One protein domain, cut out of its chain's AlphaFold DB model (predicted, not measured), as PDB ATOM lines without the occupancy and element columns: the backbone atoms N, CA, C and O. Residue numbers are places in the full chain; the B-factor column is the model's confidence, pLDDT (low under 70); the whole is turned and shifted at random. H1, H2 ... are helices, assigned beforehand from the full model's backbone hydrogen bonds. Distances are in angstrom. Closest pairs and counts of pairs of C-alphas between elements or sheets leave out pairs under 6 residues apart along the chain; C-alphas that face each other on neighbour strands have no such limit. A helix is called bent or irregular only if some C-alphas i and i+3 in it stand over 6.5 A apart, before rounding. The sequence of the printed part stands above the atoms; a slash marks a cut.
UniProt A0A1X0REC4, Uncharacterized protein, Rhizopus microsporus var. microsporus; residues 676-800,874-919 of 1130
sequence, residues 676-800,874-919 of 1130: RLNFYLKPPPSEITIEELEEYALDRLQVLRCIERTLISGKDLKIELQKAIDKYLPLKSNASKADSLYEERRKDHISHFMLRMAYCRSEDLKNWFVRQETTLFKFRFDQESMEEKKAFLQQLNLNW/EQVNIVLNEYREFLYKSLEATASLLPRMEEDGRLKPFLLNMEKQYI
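What this domain is: This is residues 676 to 800 and 874 to 919 of the 1130 residues of an uncharacterized protein of Rhizopus microsporus var. microsporus (UniProt A0A1X0REC4). Helices cross in a stack: H3 and H4 form the middle, with long H6 across them on one side and H1, beside H2 and H7, across them on the other. H5 sits off the end of H4. The printed part has 171 residues with seven named helices, H1 to H7 along the chain, and no named strand. It is all helix and compact, with a radius of gyration of the C-alphas of 16.0 A and spans of 45 by 36 by 36 A.

How they stand to each other: H1, residues 690 to 713, forms a helical hairpin with H2, residues 717 to 728; closest C-alphas Asp 699 and Tyr 728, 5.0 A. H3, residues 741 to 759, touches H1 about perpendicular at 78 degrees; closest C-alphas Ser 751 and Ala 697, 4.4 A. H4, residues 763 to 783, touches H1 at Gln 772 and Leu 704, closest C-alphas 5.6 A. H5, residues 786 to 793, touches no helix. H6, residues 874 to 901, touches H4 at a steep tilt of 40 degrees; closest C-alphas Arg 884 and Thr 774, 6.1 A. H7, residues 907 to 918, touches H3; closest C-alphas Leu 911 and Ala 758, 5.1 A. Every O i to N i+4 pair is within hydrogen-bond range in H1, H2, H4 and H5, against 14 of 15 in H3, 20 of 24 in H6 and 6 of 8 in H7.

Where its parts are: H1 begins at C-alpha 690 (40.948, -31.182, 13.075) and spans 33.8 A; H4 spans 30.4 A. H6 spans 39.8 A and is irregular, C-alphas 896 and 899 being 7.2 A apart. H7 ends at C-alpha 918 (35.681, -43.890, -0.927).

The domain as a whole: Residues 801 to 873 are not printed; C-alphas 800 and 874 are 13.1 A apart. The link H2 to H3 is long. Residues 685 to 686, 711 to 714, 735 to 739 and 915 to 919 have pLDDT under 70.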
ATOM      1  N   ARG A 676      43.007 -54.549  22.114       84.00
ATOM      2  CA  ARG A 676      43.122 -54.258  20.666       84.00
ATOM      3  C   ARG A 676      41.806 -54.445  19.912       84.00
ATOM      4  O   ARG A 676      41.572 -53.808  18.889       84.00
ATOM      5  N   LEU A 677      40.959 -55.351  20.402       88.12
ATOM      6  CA  LEU A 677      39.585 -55.498  19.940       88.12
ATOM      7  C   LEU A 677      38.713 -54.470  20.652       88.12
ATOM      8  O   LEU A 677      38.825 -54.277  21.859       88.12
ATOM      9  N   ASN A 678      37.819 -53.840  19.900       88.75
ATOM     10  CA  ASN A 678      36.872 -52.871  20.424       88.75
ATOM     11  C   ASN A 678      35.563 -52.983  19.627       88.75
ATOM     12  O   ASN A 678      35.582 -53.183  18.414       88.75
ATOM     13  N   PHE A 679      34.419 -52.887  20.309       89.12
ATOM     14  CA  PHE A 679      33.105 -52.744  19.662       89.12
ATOM     15  C   PHE A 679      32.766 -51.266  19.374       89.12
ATOM     16  O   PHE A 679      31.768 -50.972  18.721       89.12
ATOM     17  N   TYR A 680      33.607 -50.337  19.847       91.31
ATOM     18  CA  TYR A 680      33.464 -48.890  19.690       91.31
ATOM     19  C   TYR A 680      32.100 -48.419  20.239       91.31
ATOM     20  O   TYR A 680      31.277 -47.817  19.543       91.31
ATOM     21  N   LEU A 681      31.845 -48.801  21.501       85.38
ATOM     22  CA  LEU A 681      30.561 -48.658  22.210       85.38
ATOM     23  C   LEU A 681      30.300 -47.246  22.758       85.38
ATOM     24  O   LEU A 681      29.150 -46.861  22.944       85.38
ATOM     25  N   LYS A 682      31.363 -46.500  23.070       82.75
ATOM     26  CA  LYS A 682      31.332 -45.145  23.639       82.75
ATOM     27  C   LYS A 682      32.192 -44.241  22.754       82.75
ATOM     28  O   LYS A 682      33.221 -44.732  22.306       82.75
ATOM     29  N   PRO A 683      31.829 -42.971  22.512       81.94
ATOM     30  CA  PRO A 683      32.725 -42.041  21.830       81.94
ATOM     31  C   PRO A 683      34.008 -41.801  22.652       81.94
ATOM     32  O   PRO A 683      33.968 -41.919  23.882       81.94
ATOM     33  N   PRO A 684      35.138 -41.457  22.008       79.81
ATOM     34  CA  PRO A 684      36.358 -41.053  22.705       79.81
ATOM     35  C   PRO A 684      36.118 -39.772  23.535       79.81
ATOM     36  O   PRO A 684      35.483 -38.847  23.031       79.81
ATOM     37  N   PRO A 685      36.609 -39.686  24.788       63.88
ATOM     38  CA  PRO A 685      36.348 -38.544  25.673       63.88
ATOM     39  C   PRO A 685      37.348 -37.383  25.525       63.88
ATOM     40  O   PRO A 685      37.220 -36.384  26.227       63.88
ATOM     41  N   SER A 686      38.357 -37.511  24.657       67.12
ATOM     42  CA  SER A 686      39.413 -36.512  24.464       67.12
ATOM     43  C   SER A 686      39.063 -35.477  23.398       67.12
ATOM     44  O   SER A 686      38.631 -35.845  22.303       67.12
ATOM     45  N   GLU A 687      39.387 -34.211  23.658       74.62
ATOM     46  CA  GLU A 687      39.542 -33.207  22.600       74.62
ATOM     47  C   GLU A 687      40.695 -33.599  21.646       74.62
ATOM     48  O   GLU A 687      41.614 -34.339  22.017       74.62
ATOM     49  N   ILE A 688      40.617 -33.147  20.393       83.38
ATOM     50  CA  ILE A 688      41.575 -33.430  19.315       83.38
ATOM     51  C   ILE A 688      41.561 -32.269  18.311       83.38
ATOM     52  O   ILE A 688      40.541 -31.584  18.177       83.38
ATOM     53  N   THR A 689      42.675 -32.034  17.615       84.75
ATOM     54  CA  THR A 689      42.719 -31.077  16.498       84.75
ATOM     55  C   THR A 689      41.952 -31.603  15.275       84.75
ATOM     56  O   THR A 689      41.609 -32.783  15.202       84.75
ATOM     57  N   ILE A 690      41.637 -30.740  14.304       80.69
ATOM     58  CA  ILE A 690      40.948 -31.182  13.075       80.69
ATOM     59  C   ILE A 690      41.937 -31.922  12.166       80.69
ATOM     60  O   ILE A 690      41.573 -32.874  11.486       80.69
ATOM     61  N   GLU A 691      43.197 -31.517  12.228       79.38
ATOM     62  CA  GLU A 691      44.328 -32.010  11.463       79.38
ATOM     63  C   GLU A 691      44.705 -33.450  11.868       79.38
ATOM     64  O   GLU A 691      44.808 -34.322  11.008       79.38
ATOM     65  N   GLU A 692      44.812 -33.744  13.173       83.62
ATOM     66  CA  GLU A 692      44.982 -35.124  13.670       83.62
ATOM     67  C   GLU A 692      43.749 -35.994  13.364       83.62
ATOM     68  O   GLU A 692      43.869 -37.178  13.048       83.62
ATOM     69  N   LEU A 693      42.546 -35.414  13.457       83.69
ATOM     70  CA  LEU A 693      41.289 -36.107  13.171       83.69
ATOM     71  C   LEU A 693      41.158 -36.472  11.680       83.69
ATOM     72  O   LEU A 693      40.603 -37.529  11.363       83.69
ATOM     73  N   GLU A 694      41.697 -35.636  10.787       82.62
ATOM     74  CA  GLU A 694      41.844 -35.911   9.356       82.62
ATOM     75  C   GLU A 694      42.873 -37.022   9.117       82.62
ATOM     76  O   GLU A 694      42.488 -38.082   8.619       82.62
ATOM     77  N   GLU A 695      44.121 -36.870   9.581       86.31
ATOM     78  CA  GLU A 695      45.178 -37.894   9.460       86.31
ATOM     79  C   GLU A 695      44.696 -39.285   9.914       86.31
ATOM     80  O   GLU A 695      44.831 -40.281   9.198       86.31
ATOM     81  N   TYR A 696      44.077 -39.370  11.096       91.19
ATOM     82  CA  TYR A 696      43.673 -40.648  11.680       91.19
ATOM     83  C   TYR A 696      42.563 -41.331  10.868       91.19
ATOM     84  O   TYR A 696      42.533 -42.562  10.765       91.19
ATOM     85  N   ALA A 697      41.635 -40.558  10.301       88.06
ATOM     86  CA  ALA A 697      40.546 -41.092   9.494       88.06
ATOM     87  C   ALA A 697      41.030 -41.558   8.111       88.06
ATOM     88  O   ALA A 697      40.616 -42.628   7.654       88.06
ATOM     89  N   LEU A 698      41.945 -40.801   7.496       85.19
ATOM     90  CA  LEU A 698      42.611 -41.143   6.239       85.19
ATOM     91  C   LEU A 698      43.393 -42.460   6.372       85.19
ATOM     92  O   LEU A 698      43.171 -43.391   5.597       85.19
ATOM     93  N   ASP A 699      44.203 -42.610   7.422       89.50
ATOM     94  CA  ASP A 699      44.963 -43.841   7.684       89.50
ATOM     95  C   ASP A 699      44.066 -45.079   7.848       89.50
ATOM     96  O   ASP A 699      44.338 -46.142   7.274       89.50
ATOM     97  N   ARG A 700      42.943 -44.962   8.577       93.12
ATOM     98  CA  ARG A 700      41.960 -46.057   8.654       93.12
ATOM     99  C   ARG A 700      41.347 -46.347   7.286       93.12
ATOM    100  O   ARG A 700      41.172 -47.518   6.938       93.12
ATOM    101  N   LEU A 701      41.039 -45.317   6.501       88.00
ATOM    102  CA  LEU A 701      40.461 -45.478   5.173       88.00
ATOM    103  C   LEU A 701      41.415 -46.215   4.218       88.00
ATOM    104  O   LEU A 701      40.962 -47.103   3.495       88.00
ATOM    105  N   GLN A 702      42.725 -45.954   4.272       85.88
ATOM    106  CA  GLN A 702      43.727 -46.702   3.499       85.88
ATOM    107  C   GLN A 702      43.741 -48.199   3.871       85.88
ATOM    108  O   GLN A 702      43.817 -49.061   2.989       85.88
ATOM    109  N   VAL A 703      43.584 -48.544   5.157       90.44
ATOM    110  CA  VAL A 703      43.457 -49.946   5.606       90.44
ATOM    111  C   VAL A 703      42.170 -50.593   5.081       90.44
ATOM    112  O   VAL A 703      42.225 -51.701   4.543       90.44
ATOM    113  N   LEU A 704      41.023 -49.914   5.173       90.06
ATOM    114  CA  LEU A 704      39.736 -50.444   4.699       90.06
ATOM    115  C   LEU A 704      39.690 -50.597   3.167       90.06
ATOM    116  O   LEU A 704      39.233 -51.626   2.669       90.06
ATOM    117  N   ARG A 705      40.249 -49.643   2.410       82.38
ATOM    118  CA  ARG A 705      40.416 -49.757   0.948       82.38
ATOM    119  C   ARG A 705      41.402 -50.864   0.562       82.38
ATOM    120  O   ARG A 705      41.219 -51.513  -0.467       82.38
ATOM    121  N   CYS A 706      42.407 -51.159   1.394       84.88
ATOM    122  CA  CYS A 706      43.292 -52.306   1.167       84.88
ATOM    123  C   CYS A 706      42.542 -53.649   1.253       84.88
ATOM    124  O   CYS A 706      42.825 -54.545   0.451       84.88
ATOM    125  N   ILE A 707      41.563 -53.782   2.160       84.50
ATOM    126  CA  ILE A 707      40.691 -54.968   2.242       84.50
ATOM    127  C   ILE A 707      39.938 -55.152   0.927       84.50
ATOM    128  O   ILE A 707      40.030 -56.217   0.316       84.50
ATOM    129  N   GLU A 708      39.247 -54.111   0.465       78.94
ATOM    130  CA  GLU A 708      38.461 -54.147  -0.768       78.94
ATOM    131  C   GLU A 708      39.309 -54.480  -1.993       78.94
ATOM    132  O   GLU A 708      39.066 -55.489  -2.660       78.94
ATOM    133  N   ARG A 709      40.367 -53.700  -2.235       73.56
ATOM    134  CA  ARG A 709      41.293 -53.924  -3.347       73.56
ATOM    135  C   ARG A 709      41.874 -55.334  -3.335       73.56
ATOM    136  O   ARG A 709      42.066 -55.922  -4.397       73.56
ATOM    137  N   THR A 710      42.151 -55.895  -2.158       77.38
ATOM    138  CA  THR A 710      42.717 -57.243  -2.042       77.38
ATOM    139  C   THR A 710      41.676 -58.338  -2.264       77.38
ATOM    140  O   THR A 710      41.955 -59.283  -3.003       77.38
ATOM    141  N   LEU A 711      40.471 -58.189  -1.698       69.94
ATOM    142  CA  LEU A 711      39.326 -59.070  -1.952       69.94
ATOM    143  C   LEU A 711      38.962 -59.103  -3.439       69.94
ATOM    144  O   LEU A 711      38.661 -60.171  -3.964       69.94
ATOM    145  N   ILE A 712      39.015 -57.956  -4.119       65.56
ATOM    146  CA  ILE A 712      38.785 -57.884  -5.561       65.56
ATOM    147  C   ILE A 712      39.976 -58.498  -6.311       65.56
ATOM    148  O   ILE A 712      39.767 -59.381  -7.130       65.56
ATOM    149  N   SER A 713      41.221 -58.104  -6.007       65.25
ATOM    150  CA  SER A 713      42.438 -58.564  -6.706       65.25
ATOM    151  C   SER A 713      42.776 -60.055  -6.530       65.25
ATOM    152  O   SER A 713      43.675 -60.536  -7.225       65.25
ATOM    153  N   GLY A 714      42.143 -60.778  -5.601       61.19
ATOM    154  CA  GLY A 714      42.401 -62.205  -5.367       61.19
ATOM    155  C   GLY A 714      43.804 -62.531  -4.829       61.19
ATOM    156  O   GLY A 714      44.267 -63.661  -4.977       61.19
ATOM    157  N   LYS A 715      44.503 -61.554  -4.231       73.06
ATOM    158  CA  LYS A 715      45.763 -61.794  -3.497       73.06
ATOM    159  C   LYS A 715      45.456 -62.340  -2.094       73.06
ATOM    160  O   LYS A 715      44.319 -62.276  -1.632       73.06
ATOM    161  N   ASP A 716      46.476 -62.821  -1.381       80.31
ATOM    162  CA  ASP A 716      46.316 -63.208   0.026       80.31
ATOM    163  C   ASP A 716      46.005 -61.979   0.899       80.31
ATOM    164  O   ASP A 716      46.881 -61.161   1.205       80.31
ATOM    165  N   LEU A 717      44.740 -61.888   1.318       83.88
ATOM    166  CA  LEU A 717      44.229 -60.846   2.201       83.88
ATOM    167  C   LEU A 717      45.036 -60.729   3.492       83.88
ATOM    168  O   LEU A 717      45.237 -59.615   3.958       83.88
ATOM    169  N   LYS A 718      45.547 -61.830   4.055       84.25
ATOM    170  CA  LYS A 718      46.294 -61.770   5.317       84.25
ATOM    171  C   LYS A 718      47.630 -61.050   5.162       84.25
ATOM    172  O   LYS A 718      48.049 -60.357   6.082       84.25
ATOM    173  N   ILE A 719      48.281 -61.196   4.008       86.06
ATOM    174  CA  ILE A 719      49.596 -60.605   3.742       86.06
ATOM    175  C   ILE A 719      49.465 -59.114   3.418       86.06
ATOM    176  O   ILE A 719      50.192 -58.300   3.987       86.06
ATOM    177  N   GLU A 720      48.550 -58.736   2.523       86.06
ATOM    178  CA  GLU A 720      48.407 -57.332   2.109       86.06
ATOM    179  C   GLU A 720      47.728 -56.477   3.198       86.06
ATOM    180  O   GLU A 720      48.122 -55.327   3.404       86.06
ATOM    181  N   LEU A 721      46.773 -57.039   3.956       89.19
ATOM    182  CA  LEU A 721      46.136 -56.339   5.077       89.19
ATOM    183  C   LEU A 721      47.102 -56.125   6.246       89.19
ATOM    184  O   LEU A 721      47.098 -55.041   6.825       89.19
ATOM    185  N   GLN A 722      47.968 -57.098   6.562       90.00
ATOM    186  CA  GLN A 722      48.975 -56.910   7.610       90.00
ATOM    187  C   GLN A 722      49.927 -55.759   7.265       90.00
ATOM    188  O   GLN A 722      50.131 -54.887   8.096       90.00
ATOM    189  N   LYS A 723      50.426 -55.688   6.021       88.25
ATOM    190  CA  LYS A 723      51.279 -54.571   5.564       88.25
ATOM    191  C   LYS A 723      50.588 -53.209   5.686       88.25
ATOM    192  O   LYS A 723      51.243 -52.228   6.024       88.25
ATOM    193  N   ALA A 724      49.290 -53.136   5.383       87.50
ATOM    194  CA  ALA A 724      48.525 -51.896   5.502       87.50
ATOM    195  C   ALA A 724      48.316 -51.491   6.970       87.50
ATOM    196  O   ALA A 724      48.501 -50.326   7.309       87.50
ATOM    197  N   ILE A 725      48.002 -52.453   7.843       90.31
ATOM    198  CA  ILE A 725      47.916 -52.251   9.297       90.31
ATOM    199  C   ILE A 725      49.268 -51.784   9.852       90.31
ATOM    200  O   ILE A 725      49.317 -50.767  10.531       90.31
ATOM    201  N   ASP A 726      50.368 -52.455   9.503       88.00
ATOM    202  CA  ASP A 726      51.715 -52.115   9.979       88.00
ATOM    203  C   ASP A 726      52.197 -50.730   9.505       88.00
ATOM    204  O   ASP A 726      53.002 -50.109  10.201       88.00
ATOM    205  N   LYS A 727      51.724 -50.236   8.344       89.19
ATOM    206  CA  LYS A 727      52.050 -48.890   7.831       89.19
ATOM    207  C   LYS A 727      51.170 -47.790   8.434       89.19
ATOM    208  O   LYS A 727      51.709 -46.772   8.852       89.19
ATOM    209  N   TYR A 728      49.847 -47.962   8.411       88.50
ATOM    210  CA  TYR A 728      48.887 -46.866   8.613       88.50
ATOM    211  C   TYR A 728      48.153 -46.926   9.962       88.50
ATOM    212  O   TYR A 728      47.873 -45.898  10.572       88.50
ATOM    213  N   LEU A 729      47.836 -48.125  10.463       90.69
ATOM    214  CA  LEU A 729      47.024 -48.291  11.675       90.69
ATOM    215  C   LEU A 729      47.555 -49.430  12.563       90.69
ATOM    216  O   LEU A 729      46.879 -50.453  12.722       90.69
ATOM    217  N   PRO A 730      48.776 -49.296  13.116       85.56
ATOM    218  CA  PRO A 730      49.395 -50.344  13.914       85.56
ATOM    219  C   PRO A 730      48.664 -50.528  15.251       85.56
ATOM    220  O   PRO A 730      48.388 -49.563  15.953       85.56
ATOM    221  N   LEU A 731      48.400 -51.785  15.627       83.25
ATOM    222  CA  LEU A 731      47.981 -52.160  16.984       83.25
ATOM    223  C   LEU A 731      48.804 -53.356  17.467       83.25
ATOM    224  O   LEU A 731      48.535 -54.497  17.073       83.25
ATOM    225  N   LYS A 732      49.776 -53.125  18.348       81.75
ATOM    226  CA  LYS A 732      50.626 -54.172  18.936       81.75
ATOM    227  C   LYS A 732      49.916 -54.927  20.078       81.75
ATOM    228  O   LYS A 732      49.026 -54.398  20.748       81.75
ATOM    229  N   SER A 733      50.308 -56.190  20.290       77.00
ATOM    230  CA  SER A 733      49.828 -57.066  21.380       77.00
ATOM    231  C   SER A 733      50.100 -56.474  22.768       77.00
ATOM    232  O   SER A 733      51.081 -55.753  22.941       77.00
ATOM    233  N   ASN A 734      49.305 -56.829  23.789       70.75
ATOM    234  CA  ASN A 734      49.605 -56.431  25.179       70.75
ATOM    235  C   ASN A 734      50.949 -56.999  25.689       70.75
ATOM    236  O   ASN A 734      51.514 -56.498  26.653       70.75
ATOM    237  N   ALA A 735      51.491 -58.027  25.027       65.62
ATOM    238  CA  ALA A 735      52.833 -58.550  25.284       65.62
ATOM    239  C   ALA A 735      53.970 -57.658  24.729       65.62
ATOM    240  O   ALA A 735      55.145 -57.928  24.992       65.62
ATOM    241  N   SER A 736      53.654 -56.621  23.945       64.19
ATOM    242  CA  SER A 736      54.631 -55.671  23.415       64.19
ATOM    243  C   SER A 736      54.980 -54.611  24.459       64.19
ATOM    244  O   SER A 736      54.116 -53.863  24.904       64.19
ATOM    245  N   LYS A 737      56.260 -54.503  24.827       58.91
ATOM    246  CA  LYS A 737      56.771 -53.432  25.702       58.91
ATOM    247  C   LYS A 737      57.000 -52.136  24.913       58.91
ATOM    248  O   LYS A 737      58.129 -51.667  24.826       58.91
ATOM    249  N   ALA A 738      55.955 -51.637  24.262       63.22
ATOM    250  CA  ALA A 738      56.000 -50.414  23.472       63.22
ATOM    251  C   ALA A 738      55.242 -49.299  24.198       63.22
ATOM    252  O   ALA A 738      54.054 -49.442  24.487       63.22
ATOM    253  N   ASP A 739      55.907 -48.171  24.431       57.88
ATOM    254  CA  ASP A 739      55.310 -47.018  25.121       57.88
ATOM    255  C   ASP A 739      54.155 -46.390  24.304       57.88
ATOM    256  O   ASP A 739      53.277 -45.728  24.848       57.88
ATOM    257  N   SER A 740      54.093 -46.682  22.997       70.12
ATOM    258  CA  SER A 740      53.058 -46.239  22.054       70.12
ATOM    259  C   SER A 740      51.703 -46.958  22.162       70.12
ATOM    260  O   SER A 740      50.775 -46.585  21.445       70.12
ATOM    261  N   LEU A 741      51.548 -47.979  23.020       78.94
ATOM    262  CA  LEU A 741      50.331 -48.816  23.062       78.94
ATOM    263  C   LEU A 741      49.025 -48.043  23.320       78.94
ATOM    264  O   LEU A 741      47.973 -48.474  22.844       78.94
ATOM    265  N   TYR A 742      49.077 -46.940  24.072       82.62
ATOM    266  CA  TYR A 742      47.911 -46.088  24.324       82.62
ATOM    267  C   TYR A 742      47.508 -45.317  23.054       82.62
ATOM    268  O   TYR A 742      46.367 -45.433  22.609       82.62
ATOM    269  N   GLU A 743      48.450 -44.620  22.406       81.88
ATOM    270  CA  GLU A 743      48.166 -43.829  21.198       81.88
ATOM    271  C   GLU A 743      47.764 -44.695  19.995       81.88
ATOM    272  O   GLU A 743      46.864 -44.321  19.249       81.88
ATOM    273  N   GLU A 744      48.328 -45.899  19.847       87.56
ATOM    274  CA  GLU A 744      47.881 -46.881  18.843       87.56
ATOM    275  C   GLU A 744      46.379 -47.196  18.965       87.56
ATOM    276  O   GLU A 744      45.656 -47.276  17.970       87.56
ATOM    277  N   ARG A 745      45.887 -47.338  20.201       88.00
ATOM    278  CA  ARG A 745      44.481 -47.660  20.492       88.00
ATOM    279  C   ARG A 745      43.589 -46.420  20.459       88.00
ATOM    280  O   ARG A 745      42.451 -46.518  20.005       88.00
ATOM    281  N   ARG A 746      44.106 -45.251  20.853       87.38
ATOM    282  CA  ARG A 746      43.430 -43.952  20.717       87.38
ATOM    283  C   ARG A 746      43.214 -43.590  19.240       87.38
ATOM    284  O   ARG A 746      42.081 -43.284  18.866       87.38
ATOM    285  N   LYS A 747      44.236 -43.727  18.384       90.44
ATOM    286  CA  LYS A 747      44.141 -43.538  16.922       90.44
ATOM    287  C   LYS A 747      43.135 -44.504  16.292       90.44
ATOM    288  O   LYS A 747      42.280 -44.085  15.509       90.44
ATOM    289  N   ASP A 748      43.142 -45.776  16.696       91.75
ATOM    290  CA  ASP A 748      42.128 -46.749  16.270       91.75
ATOM    291  C   ASP A 748      40.700 -46.389  16.718       91.75
ATOM    292  O   ASP A 748      39.756 -46.533  15.943       91.75
ATOM    293  N   HIS A 749      40.527 -45.889  17.942       91.19
ATOM    294  CA  HIS A 749      39.215 -45.520  18.465       91.19
ATOM    295  C   HIS A 749      38.627 -44.291  17.758       91.19
ATOM    296  O   HIS A 749      37.476 -44.312  17.316       91.19
ATOM    297  N   ILE A 750      39.427 -43.232  17.634       90.69
ATOM    298  CA  ILE A 750      39.015 -41.952  17.052       90.69
ATOM    299  C   ILE A 750      38.722 -42.111  15.556       90.69
ATOM    300  O   ILE A 750      37.651 -41.714  15.098       90.69
ATOM    301  N   SER A 751      39.620 -42.761  14.806       92.50
ATOM    302  CA  SER A 751      39.446 -42.981  13.363       92.50
ATOM    303  C   SER A 751      38.159 -43.741  13.023       92.50
ATOM    304  O   SER A 751      37.477 -43.402  12.055       92.50
ATOM    305  N   HIS A 752      37.773 -44.731  13.838       93.69
ATOM    306  CA  HIS A 752      36.516 -45.456  13.657       93.69
ATOM    307  C   HIS A 752      35.293 -44.535  13.806       93.69
ATOM    308  O   HIS A 752      34.388 -44.565  12.970       93.69
ATOM    309  N   PHE A 753      35.255 -43.694  14.846       91.56
ATOM    310  CA  PHE A 753      34.159 -42.740  15.043       91.56
ATOM    311  C   PHE A 753      34.141 -41.627  13.985       91.56
ATOM    312  O   PHE A 753      33.058 -41.198  13.585       91.56
ATOM    313  N   MET A 754      35.299 -41.212  13.464       88.50
ATOM    314  CA  MET A 754      35.359 -40.233  12.377       88.50
ATOM    315  C   MET A 754      34.785 -40.794  11.067       88.50
ATOM    316  O   MET A 754      33.940 -40.151  10.436       88.50
ATOM    317  N   LEU A 755      35.136 -42.034  10.699       90.50
ATOM    318  CA  LEU A 755      34.528 -42.689   9.537       90.50
ATOM    319  C   LEU A 755      33.034 -43.000   9.750       90.50
ATOM    320  O   LEU A 755      32.266 -42.867   8.799       90.50
ATOM    321  N   ARG A 756      32.558 -43.285  10.977       91.88
ATOM    322  CA  ARG A 756      31.101 -43.374  11.239       91.88
ATOM    323  C   ARG A 756      30.351 -42.115  10.792       91.88
ATOM    324  O   ARG A 756      29.287 -42.237  10.192       91.88
ATOM    325  N   MET A 757      30.894 -40.924  11.050       87.75
ATOM    326  CA  MET A 757      30.218 -39.665  10.712       87.75
ATOM    327  C   MET A 757      30.142 -39.412   9.202       87.75
ATOM    328  O   MET A 757      29.085 -39.017   8.717       87.75
ATOM    329  N   ALA A 758      31.195 -39.697   8.429       85.62
ATOM    330  CA  ALA A 758      31.142 -39.517   6.973       85.62
ATOM    331  C   ALA A 758      30.322 -40.608   6.253       85.62
ATOM    332  O   ALA A 758      29.623 -40.319   5.283       85.62
ATOM    333  N   TYR A 759      30.360 -41.854   6.737       88.19
ATOM    334  CA  TYR A 759      29.817 -43.013   6.015       88.19
ATOM    335  C   TYR A 759      28.379 -43.370   6.429       88.19
ATOM    336  O   TYR A 759      27.787 -44.298   5.886       88.19
ATOM    337  N   CYS A 760      27.775 -42.615   7.351       88.69
ATOM    338  CA  CYS A 760      26.371 -42.785   7.730       88.69
ATOM    339  C   CYS A 760      25.360 -42.170   6.734       88.69
ATOM    340  O   CYS A 760      24.183 -42.522   6.778       88.69
ATOM    341  N   ARG A 761      25.805 -41.284   5.823       78.94
ATOM    342  CA  ARG A 761      24.943 -40.456   4.950       78.94
ATOM    343  C   ARG A 761      24.049 -41.213   3.961       78.94
ATOM    344  O   ARG A 761      23.010 -40.684   3.577       78.94
ATOM    345  N   SER A 762      24.450 -42.394   3.490       79.81
ATOM    346  CA  SER A 762      23.693 -43.152   2.482       79.81
ATOM    347  C   SER A 762      23.790 -44.656   2.709       79.81
ATOM    348  O   SER A 762      24.684 -45.143   3.400       79.81
ATOM    349  N   GLU A 763      22.866 -45.407   2.112       79.12
ATOM    350  CA  GLU A 763      22.804 -46.855   2.296       79.12
ATOM    351  C   GLU A 763      24.017 -47.579   1.691       79.12
ATOM    352  O   GLU A 763      24.565 -48.493   2.307       79.12
ATOM    353  N   ASP A 764      24.512 -47.121   0.537       73.88
ATOM    354  CA  ASP A 764      25.731 -47.656  -0.082       73.88
ATOM    355  C   ASP A 764      26.985 -47.367   0.772       73.88
ATOM    356  O   ASP A 764      27.838 -48.244   0.933       73.88
ATOM    357  N   LEU A 765      27.080 -46.165   1.366       81.88
ATOM    358  CA  LEU A 765      28.164 -45.785   2.286       81.88
ATOM    359  C   LEU A 765      28.148 -46.659   3.555       81.88
ATOM    360  O   LEU A 765      29.175 -47.248   3.911       81.88
ATOM    361  N   LYS A 766      26.974 -46.804   4.194       87.75
ATOM    362  CA  LYS A 766      26.788 -47.620   5.405       87.75
ATOM    363  C   LYS A 766      27.168 -49.077   5.160       87.75
ATOM    364  O   LYS A 766      27.974 -49.635   5.905       87.75
ATOM    365  N   ASN A 767      26.612 -49.702   4.119       83.44
ATOM    366  CA  ASN A 767      26.829 -51.127   3.852       83.44
ATOM    367  C   ASN A 767      28.281 -51.447   3.485       83.44
ATOM    368  O   ASN A 767      28.786 -52.500   3.881       83.44
ATOM    369  N   TRP A 768      28.974 -50.546   2.784       85.56
ATOM    370  CA  TRP A 768      30.404 -50.695   2.532       85.56
ATOM    371  C   TRP A 768      31.228 -50.601   3.811       85.56
ATOM    372  O   TRP A 768      31.991 -51.521   4.107       85.56
ATOM    373  N   PHE A 769      31.045 -49.535   4.599       91.94
ATOM    374  CA  PHE A 769      31.843 -49.318   5.804       91.94
ATOM    375  C   PHE A 769      31.648 -50.474   6.787       91.94
ATOM    376  O   PHE A 769      32.622 -51.090   7.212       91.94
ATOM    377  N   VAL A 770      30.396 -50.885   7.024       92.56
ATOM    378  CA  VAL A 770      30.062 -52.075   7.822       92.56
ATOM    379  C   VAL A 770      30.747 -53.333   7.290       92.56
ATOM    380  O   VAL A 770      31.241 -54.133   8.086       92.56
ATOM    381  N   ARG A 771      30.819 -53.530   5.968       88.56
ATOM    382  CA  ARG A 771      31.464 -54.701   5.358       88.56
ATOM    383  C   ARG A 771      32.982 -54.704   5.556       88.56
ATOM    384  O   ARG A 771      33.510 -55.721   6.017       88.56
ATOM    385  N   GLN A 772      33.682 -53.615   5.229       90.75
ATOM    386  CA  GLN A 772      35.145 -53.580   5.363       90.75
ATOM    387  C   GLN A 772      35.559 -53.613   6.838       90.75
ATOM    388  O   GLN A 772      36.446 -54.374   7.212       90.75
ATOM    389  N   GLU A 773      34.857 -52.877   7.696       94.81
ATOM    390  CA  GLU A 773      35.137 -52.785   9.128       94.81
ATOM    391  C   GLU A 773      34.835 -54.113   9.856       94.81
ATOM    392  O   GLU A 773      35.645 -54.571  10.658       94.81
ATOM    393  N   THR A 774      33.755 -54.827   9.502       93.06
ATOM    394  CA  THR A 774      33.524 -56.214   9.977       93.06
ATOM    395  C   THR A 774      34.625 -57.173   9.495       93.06
ATOM    396  O   THR A 774      35.004 -58.098  10.216       93.06
ATOM    397  N   THR A 775      35.188 -56.957   8.300       90.50
ATOM    398  CA  THR A 775      36.310 -57.764   7.785       90.50
ATOM    399  C   THR A 775      37.622 -57.453   8.521       90.50
ATOM    400  O   THR A 775      38.359 -58.379   8.867       90.50
ATOM    401  N   LEU A 776      37.882 -56.181   8.843       93.25
ATOM    402  CA  LEU A 776      39.002 -55.741   9.680       93.25
ATOM    403  C   LEU A 776      38.893 -56.309  11.102       93.25
ATOM    404  O   LEU A 776      39.862 -56.874  11.613       93.25
ATOM    405  N   PHE A 777      37.705 -56.232  11.713       94.31
ATOM    406  CA  PHE A 777      37.435 -56.831  13.018       94.31
ATOM    407  C   PHE A 777      37.667 -58.346  12.989       94.31
ATOM    408  O   PHE A 777      38.346 -58.862  13.874       94.31
ATOM    409  N   LYS A 778      37.187 -59.065  11.957       92.31
ATOM    410  CA  LYS A 778      37.468 -60.504  11.804       92.31
ATOM    411  C   LYS A 778      38.967 -60.785  11.761       92.31
ATOM    412  O   LYS A 778      39.431 -61.673  12.467       92.31
ATOM    413  N   PHE A 779      39.721 -60.044  10.949       91.25
ATOM    414  CA  PHE A 779      41.160 -60.258  10.806       91.25
ATOM    415  C   PHE A 779      41.907 -60.061  12.132       91.25
ATOM    416  O   PHE A 779      42.710 -60.912  12.511       91.25
ATOM    417  N   ARG A 780      41.591 -58.989  12.873       90.62
ATOM    418  CA  ARG A 780      42.132 -58.751  14.221       90.62
ATOM    419  C   ARG A 780      41.718 -59.859  15.190       90.62
ATOM    420  O   ARG A 780      42.567 -60.414  15.880       90.62
ATOM    421  N   PHE A 781      40.439 -60.243  15.191       90.25
ATOM    422  CA  PHE A 781      39.924 -61.314  16.044       90.25
ATOM    423  C   PHE A 781      40.651 -62.632  15.776       90.25
ATOM    424  O   PHE A 781      41.105 -63.267  16.720       90.25
ATOM    425  N   ASP A 782      40.849 -63.033  14.520       87.50
ATOM    426  CA  ASP A 782      41.577 -64.260  14.181       87.50
ATOM    427  C   ASP A 782      43.024 -64.255  14.734       87.50
ATOM    428  O   ASP A 782      43.529 -65.319  15.091       87.50
ATOM    429  N   GLN A 783      43.659 -63.083  14.898       85.75
ATOM    430  CA  GLN A 783      45.023 -62.936  15.437       85.75
ATOM    431  C   GLN A 783      45.157 -62.932  16.970       85.75
ATOM    432  O   GLN A 783      46.227 -63.289  17.461       85.75
ATOM    433  N   GLU A 784      44.148 -62.502  17.737       85.50
ATOM    434  CA  GLU A 784      44.311 -62.336  19.196       85.50
ATOM    435  C   GLU A 784      44.565 -63.654  19.949       85.50
ATOM    436  O   GLU A 784      44.110 -64.726  19.530       85.50
ATOM    437  N   SER A 785      45.218 -63.582  21.115       83.75
ATOM    438  CA  SER A 785      45.345 -64.736  22.019       83.75
ATOM    439  C   SER A 785      43.981 -65.202  22.550       83.75
ATOM    440  O   SER A 785      43.003 -64.449  22.565       83.75
ATOM    441  N   MET A 786      43.886 -66.461  22.995       78.75
ATOM    442  CA  MET A 786      42.632 -66.994  23.554       78.75
ATOM    443  C   MET A 786      42.298 -66.347  24.905       78.75
ATOM    444  O   MET A 786      41.132 -66.200  25.268       78.75
ATOM    445  N   GLU A 787      43.330 -65.913  25.620       78.38
ATOM    446  CA  GLU A 787      43.288 -65.194  26.883       78.38
ATOM    447  C   GLU A 787      42.709 -63.784  26.690       78.38
ATOM    448  O   GLU A 787      41.739 -63.426  27.360       78.38
ATOM    449  N   GLU A 788      43.231 -63.013  25.726       81.12
ATOM    450  CA  GLU A 788      42.729 -61.670  25.392       81.12
ATOM    451  C   GLU A 788      41.322 -61.732  24.784       81.12
ATOM    452  O   GLU A 788      40.450 -60.966  25.198       81.12
ATOM    453  N   LYS A 789      41.049 -62.700  23.893       86.12
ATOM    454  CA  LYS A 789      39.691 -62.999  23.398       86.12
ATOM    455  C   LYS A 789      38.714 -63.215  24.545       86.12
ATOM    456  O   LYS A 789      37.645 -62.613  24.563       86.12
ATOM    457  N   LYS A 790      39.066 -64.073  25.506       81.44
ATOM    458  CA  LYS A 790      38.198 -64.391  26.640       81.44
ATOM    459  C   LYS A 790      37.969 -63.173  27.533       81.44
ATOM    460  O   LYS A 790      36.822 -62.919  27.886       81.44
ATOM    461  N   ALA A 791      39.014 -62.412  27.855       82.19
ATOM    462  CA  ALA A 791      38.903 -61.207  28.676       82.19
ATOM    463  C   ALA A 791      38.021 -60.130  28.014       82.19
ATOM    464  O   ALA A 791      37.149 -59.564  28.670       82.19
ATOM    465  N   PHE A 792      38.186 -59.911  26.707       86.00
ATOM    466  CA  PHE A 792      37.362 -58.997  25.914       86.00
ATOM    467  C   PHE A 792      35.894 -59.453  25.844       86.00
ATOM    468  O   PHE A 792      34.980 -58.704  26.187       86.00
ATOM    469  N   LEU A 793      35.652 -60.714  25.469       84.19
ATOM    470  CA  LEU A 793      34.300 -61.270  25.340       84.19
ATOM    471  C   LEU A 793      33.568 -61.407  26.686       84.19
ATOM    472  O   LEU A 793      32.345 -61.457  26.694       84.19
ATOM    473  N   GLN A 794      34.276 -61.432  27.820       80.12
ATOM    474  CA  GLN A 794      33.662 -61.389  29.154       80.12
ATOM    475  C   GLN A 794      33.086 -60.012  29.523       80.12
ATOM    476  O   GLN A 794      32.255 -59.944  30.426       80.12
ATOM    477  N   GLN A 795      33.488 -58.931  28.844       77.75
ATOM    478  CA  GLN A 795      32.894 -57.598  29.028       77.75
ATOM    479  C   GLN A 795      31.676 -57.356  28.126       77.75
ATOM    480  O   GLN A 795      30.844 -56.500  28.421       77.75
ATOM    481  N   LEU A 796      31.552 -58.111  27.032       76.00
ATOM    482  CA  LEU A 796      30.437 -58.010  26.097       76.00
ATOM    483  C   LEU A 796      29.321 -58.975  26.515       76.00
ATOM    484  O   LEU A 796      29.471 -60.193  26.432       76.00
ATOM    485  N   ASN A 797      28.171 -58.442  26.937       75.25
ATOM    486  CA  ASN A 797      27.021 -59.255  27.339       75.25
ATOM    487  C   ASN A 797      26.266 -59.831  26.120       75.25
ATOM    488  O   ASN A 797      25.150 -59.427  25.802       75.25
ATOM    489  N   LEU A 798      26.898 -60.772  25.415       77.81
ATOM    490  CA  LEU A 798      26.447 -61.301  24.118       77.81
ATOM    491  C   LEU A 798      25.255 -62.279  24.210       77.81
ATOM    492  O   LEU A 798      24.778 -62.762  23.182       77.81
ATOM    493  N   ASN A 799      24.734 -62.536  25.417       75.12
ATOM    494  CA  ASN A 799      23.557 -63.373  25.694       75.12
ATOM    495  C   ASN A 799      23.625 -64.806  25.115       75.12
ATOM    496  O   ASN A 799      22.604 -65.375  24.730       75.12
ATOM    497  N   TRP A 800      24.818 -65.410  25.074       86.25
ATOM    498  CA  TRP A 800      24.988 -66.843  24.808       86.25
ATOM    499  C   TRP A 800      24.983 -67.676  26.095       86.25
ATOM    500  O   TRP A 800      25.356 -67.203  27.170       86.25
ATOM    501  N   GLU A 874      33.419 -71.984  15.869       89.31
ATOM    502  CA  GLU A 874      32.623 -71.052  15.058       89.31
ATOM    503  C   GLU A 874      32.088 -69.853  15.878       89.31
ATOM    504  O   GLU A 874      31.309 -69.052  15.354       89.31
ATOM    505  N   GLN A 875      32.543 -69.664  17.131       88.75
ATOM    506  CA  GLN A 875      32.167 -68.535  18.007       88.75
ATOM    507  C   GLN A 875      32.327 -67.170  17.319       88.75
ATOM    508  O   GLN A 875      31.517 -66.264  17.525       88.75
ATOM    509  N   VAL A 876      33.345 -67.040  16.462       88.75
ATOM    510  CA  VAL A 876      33.640 -65.826  15.693       88.75
ATOM    511  C   VAL A 876      32.437 -65.336  14.875       88.75
ATOM    512  O   VAL A 876      32.242 -64.132  14.770       88.75
ATOM    513  N   ASN A 877      31.572 -66.220  14.363       88.88
ATOM    514  CA  ASN A 877      30.398 -65.804  13.582       88.88
ATOM    515  C   ASN A 877      29.332 -65.112  14.442       88.88
ATOM    516  O   ASN A 877      28.686 -64.182  13.962       88.88
ATOM    517  N   ILE A 878      29.176 -65.530  15.705       90.50
ATOM    518  CA  ILE A 878      28.251 -64.896  16.655       90.50
ATOM    519  C   ILE A 878      28.756 -63.481  16.968       90.50
ATOM    520  O   ILE A 878      28.016 -62.509  16.840       90.50
ATOM    521  N   VAL A 879      30.048 -63.363  17.305       90.94
ATOM    522  CA  VAL A 879      30.700 -62.077  17.612       90.94
ATOM    523  C   VAL A 879      30.648 -61.130  16.408       90.94
ATOM    524  O   VAL A 879      30.349 -59.951  16.575       90.94
ATOM    525  N   LEU A 880      30.889 -61.639  15.194       90.94
ATOM    526  CA  LEU A 880      30.841 -60.844  13.965       90.94
ATOM    527  C   LEU A 880      29.435 -60.368  13.607       90.94
ATOM    528  O   LEU A 880      29.306 -59.241  13.136       90.94
ATOM    529  N   ASN A 881      28.388 -61.177  13.805       90.62
ATOM    530  CA  ASN A 881      27.034 -60.698  13.533       90.62
ATOM    531  C   ASN A 881      26.603 -59.636  14.554       90.62
ATOM    532  O   ASN A 881      26.068 -58.609  14.143       90.62
ATOM    533  N   GLU A 882      26.912 -59.818  15.845       90.56
ATOM    534  CA  GLU A 882      26.638 -58.792  16.861       90.56
ATOM    535  C   GLU A 882      27.390 -57.488  16.563       90.56
ATOM    536  O   GLU A 882      26.797 -56.412  16.606       90.56
ATOM    537  N   TYR A 883      28.677 -57.579  16.204       92.88
ATOM    538  CA  TYR A 883      29.491 -56.425  15.818       92.88
ATOM    539  C   TYR A 883      28.899 -55.700  14.603       92.88
ATOM    540  O   TYR A 883      28.728 -54.482  14.628       92.88
ATOM    541  N   ARG A 884      28.532 -56.454  13.558       92.81
ATOM    542  CA  ARG A 884      27.923 -55.933  12.327       92.81
ATOM    543  C   ARG A 884      26.610 -55.205  12.611       92.81
ATOM    544  O   ARG A 884      26.406 -54.101  12.113       92.81
ATOM    545  N   GLU A 885      25.733 -55.800  13.418       90.25
ATOM    546  CA  GLU A 885      24.464 -55.184  13.809       90.25
ATOM    547  C   GLU A 885      24.652 -53.961  14.705       90.25
ATOM    548  O   GLU A 885      23.980 -52.953  14.494       90.25
ATOM    549  N   PHE A 886      25.556 -54.022  15.686       92.12
ATOM    550  CA  PHE A 886      25.853 -52.888  16.559       92.12
ATOM    551  C   PHE A 886      26.415 -51.705  15.763       92.12
ATOM    552  O   PHE A 886      25.970 -50.570  15.943       92.12
ATOM    553  N   LEU A 887      27.353 -51.966  14.849       94.38
ATOM    554  CA  LEU A 887      27.939 -50.951  13.980       94.38
ATOM    555  C   LEU A 887      26.889 -50.332  13.048       94.38
ATOM    556  O   LEU A 887      26.821 -49.111  12.939       94.38
ATOM    557  N   TYR A 888      26.034 -51.150  12.429       92.50
ATOM    558  CA  TYR A 888      24.964 -50.671  11.554       92.50
ATOM    559  C   TYR A 888      23.949 -49.796  12.320       92.50
ATOM    560  O   TYR A 888      23.705 -48.657  11.925       92.50
ATOM    561  N   LYS A 889      23.463 -50.251  13.485       92.25
ATOM    562  CA  LYS A 889      22.574 -49.471  14.375       92.25
ATOM    563  C   LYS A 889      23.240 -48.167  14.857       92.25
ATOM    564  O   LYS A 889      22.587 -47.130  14.953       92.25
ATOM    565  N   SER A 890      24.554 -48.189  15.105       91.38
ATOM    566  CA  SER A 890      25.341 -46.998  15.473       91.38
ATOM    567  C   SER A 890      25.455 -45.984  14.332       91.38
ATOM    568  O   SER A 890      25.435 -44.779  14.583       91.38
ATOM    569  N   LEU A 891      25.554 -46.438  13.080       92.06
ATOM    570  CA  LEU A 891      25.551 -45.564  11.904       92.06
ATOM    571  C   LEU A 891      24.184 -44.912  11.694       92.06
ATOM    572  O   LEU A 891      24.136 -43.726  11.396       92.06
ATOM    573  N   GLU A 892      23.081 -45.632  11.902       90.44
ATOM    574  CA  GLU A 892      21.730 -45.054  11.812       90.44
ATOM    575  C   GLU A 892      21.486 -43.989  12.894       90.44
ATOM    576  O   GLU A 892      20.965 -42.911  12.601       90.44
ATOM    577  N   ALA A 893      21.952 -44.232  14.124       88.81
ATOM    578  CA  ALA A 893      21.945 -43.229  15.188       88.81
ATOM    579  C   ALA A 893      22.848 -42.020  14.868       88.81
ATOM    580  O   ALA A 893      22.498 -40.886  15.180       88.81
ATOM    581  N   THR A 894      23.993 -42.240  14.214       88.50
ATOM    582  CA  THR A 894      24.885 -41.152  13.776       88.50
ATOM    583  C   THR A 894      24.234 -40.325  12.658       88.50
ATOM    584  O   THR A 894      24.251 -39.099  12.719       88.50
ATOM    585  N   ALA A 895      23.582 -40.973  11.686       88.12
ATOM    586  CA  ALA A 895      22.885 -40.311  10.584       88.12
ATOM    587  C   ALA A 895      21.740 -39.405  11.063       88.12
ATOM    588  O   ALA A 895      21.559 -38.317  10.521       88.12
ATOM    589  N   SER A 896      20.988 -39.816  12.092       87.75
ATOM    590  CA  SER A 896      19.889 -39.000  12.635       87.75
ATOM    591  C   SER A 896      20.369 -37.733  13.355       87.75
ATOM    592  O   SER A 896      19.641 -36.742  13.406       87.75
ATOM    593  N   LEU A 897      21.604 -37.736  13.870       85.19
ATOM    594  CA  LEU A 897      22.230 -36.598  14.553       85.19
ATOM    595  C   LEU A 897      23.074 -35.718  13.615       85.19
ATOM    596  O   LEU A 897      23.293 -34.543  13.916       85.19
ATOM    597  N   LEU A 898      23.502 -36.255  12.466       83.19
ATOM    598  CA  LEU A 898      24.381 -35.592  11.499       83.19
ATOM    599  C   LEU A 898      23.933 -34.176  11.073       83.19
ATOM    600  O   LEU A 898      24.807 -33.308  11.019       83.19
ATOM    601  N   PRO A 899      22.638 -33.863  10.830       81.69
ATOM    602  CA  PRO A 899      22.228 -32.516  10.418       81.69
ATOM    603  C   PRO A 899      22.641 -31.421  11.408       81.69
ATOM    604  O   PRO A 899      23.061 -30.349  10.986       81.69
ATOM    605  N   ARG A 900      22.600 -31.721  12.714       79.50
ATOM    606  CA  ARG A 900      23.030 -30.814  13.789       79.50
ATOM    607  C   ARG A 900      24.556 -30.711  13.898       79.50
ATOM    608  O   ARG A 900      25.075 -29.730  14.413       79.50
ATOM    609  N   MET A 901      25.289 -31.720  13.429       73.31
ATOM    610  CA  MET A 901      26.757 -31.702  13.394       73.31
ATOM    611  C   MET A 901      27.285 -30.943  12.167       73.31
ATOM    612  O   MET A 901      28.339 -30.322  12.237       73.31
ATOM    613  N   GLU A 902      26.528 -30.925  11.067       70.25
ATOM    614  CA  GLU A 902      26.829 -30.121   9.876       70.25
ATOM    615  C   GLU A 902      26.541 -28.612  10.034       70.25
ATOM    616  O   GLU A 902      26.819 -27.848   9.104       70.25
ATOM    617  N   GLU A 903      26.016 -28.178  11.186       76.62
ATOM    618  CA  GLU A 903      25.984 -26.766  11.598       76.62
ATOM    619  C   GLU A 903      27.396 -26.243  11.936       76.62
ATOM    620  O   GLU A 903      27.659 -25.047  11.797       76.62
ATOM    621  N   ASP A 904      28.337 -27.124  12.310       76.62
ATOM    622  CA  ASP A 904      29.746 -26.757  12.456       76.62
ATOM    623  C   ASP A 904      30.420 -26.670  11.076       76.62
ATOM    624  O   ASP A 904      30.747 -27.673  10.427       76.62
ATOM    625  N   GLY A 905      30.662 -25.431  10.639       71.75
ATOM    626  CA  GLY A 905      31.307 -25.118   9.363       71.75
ATOM    627  C   GLY A 905      32.719 -25.692   9.191       71.75
ATOM    628  O   GLY A 905      33.216 -25.702   8.067       71.75
ATOM    629  N   ARG A 906      33.356 -26.197  10.258       79.62
ATOM    630  CA  ARG A 906      34.667 -26.863  10.210       79.62
ATOM    631  C   ARG A 906      34.552 -28.337   9.817       79.62
ATOM    632  O   ARG A 906      35.372 -28.834   9.054       79.62
ATOM    633  N   LEU A 907      33.516 -29.032  10.296       77.56
ATOM    634  CA  LEU A 907      33.317 -30.466  10.039       77.56
ATOM    635  C   LEU A 907      32.734 -30.730   8.646       77.56
ATOM    636  O   LEU A 907      33.099 -31.706   7.987       77.56
ATOM    637  N   LYS A 908      31.831 -29.860   8.176       78.19
ATOM    638  CA  LYS A 908      31.085 -30.061   6.924       78.19
ATOM    639  C   LYS A 908      31.980 -30.238   5.676       78.19
ATOM    640  O   LYS A 908      31.710 -31.177   4.921       78.19
ATOM    641  N   PRO A 909      33.041 -29.429   5.433       73.94
ATOM    642  CA  PRO A 909      33.923 -29.607   4.274       73.94
ATOM    643  C   PRO A 909      34.715 -30.918   4.335       73.94
ATOM    644  O   PRO A 909      34.784 -31.634   3.338       73.94
ATOM    645  N   PHE A 910      35.246 -31.261   5.512       72.69
ATOM    646  CA  PHE A 910      36.045 -32.466   5.739       72.69
ATOM    647  C   PHE A 910      35.218 -33.753   5.565       72.69
ATOM    648  O   PHE A 910      35.596 -34.649   4.806       72.69
ATOM    649  N   LEU A 911      34.011 -33.806   6.144       76.19
ATOM    650  CA  LEU A 911      33.058 -34.904   5.932       76.19
ATOM    651  C   LEU A 911      32.685 -35.083   4.449       76.19
ATOM    652  O   LEU A 911      32.427 -36.199   4.005       76.19
ATOM    653  N   LEU A 912      32.619 -33.998   3.671       70.81
ATOM    654  CA  LEU A 912      32.392 -34.035   2.217       70.81
ATOM    655  C   LEU A 912      33.657 -34.382   1.411       70.81
ATOM    656  O   LEU A 912      33.541 -34.682   0.221       70.81
ATOM    657  N   ASN A 913      34.848 -34.330   2.012       71.06
ATOM    658  CA  ASN A 913      36.103 -34.735   1.383       71.06
ATOM    659  C   ASN A 913      36.288 -36.257   1.477       71.06
ATOM    660  O   ASN A 913      36.384 -36.924   0.448       71.06
ATOM    661  N   MET A 914      36.200 -36.825   2.686       70.12
ATOM    662  CA  MET A 914      36.330 -38.277   2.898       70.12
ATOM    663  C   MET A 914      35.291 -39.107   2.126       70.12
ATOM    664  O   MET A 914      35.602 -40.200   1.656       70.12
ATOM    665  N   GLU A 915      34.069 -38.592   1.943       63.09
ATOM    666  CA  GLU A 915      33.034 -39.250   1.128       63.09
ATOM    667  C   GLU A 915      33.495 -39.461  -0.332       63.09
ATOM    668  O   GLU A 915      33.251 -40.516  -0.920       63.09
ATOM    669  N   LYS A 916      34.220 -38.484  -0.903       59.22
ATOM    670  CA  LYS A 916      34.769 -38.525  -2.273       59.22
ATOM    671  C   LYS A 916      36.011 -39.412  -2.413       59.22
ATOM    672  O   LYS A 916      36.420 -39.687  -3.541       59.22
ATOM    673  N   GLN A 917      36.632 -39.811  -1.301       58.41
ATOM    674  CA  GLN A 917      37.794 -40.703  -1.304       58.41
ATOM    675  C   GLN A 917      37.406 -42.186  -1.325       58.41
ATOM    676  O   GLN A 917      38.139 -42.990  -1.900       58.41
ATOM    677  N   TYR A 918      36.258 -42.554  -0.743       53.16
ATOM    678  CA  TYR A 918      35.681 -43.890  -0.927       53.16
ATOM    679  C   TYR A 918      34.855 -43.977  -2.213       53.16
ATOM    680  O   TYR A 918      35.153 -44.815  -3.062       53.16
ATOM    681  N   ILE A 919      33.864 -43.097  -2.414       47.38
ATOM    682  CA  ILE A 919      33.205 -43.000  -3.721       47.38
ATOM    683  C   ILE A 919      34.166 -42.242  -4.636       47.38
ATOM    684  O   ILE A 919      34.074 -41.020  -4.746       47.38
TER     685      ILE A 919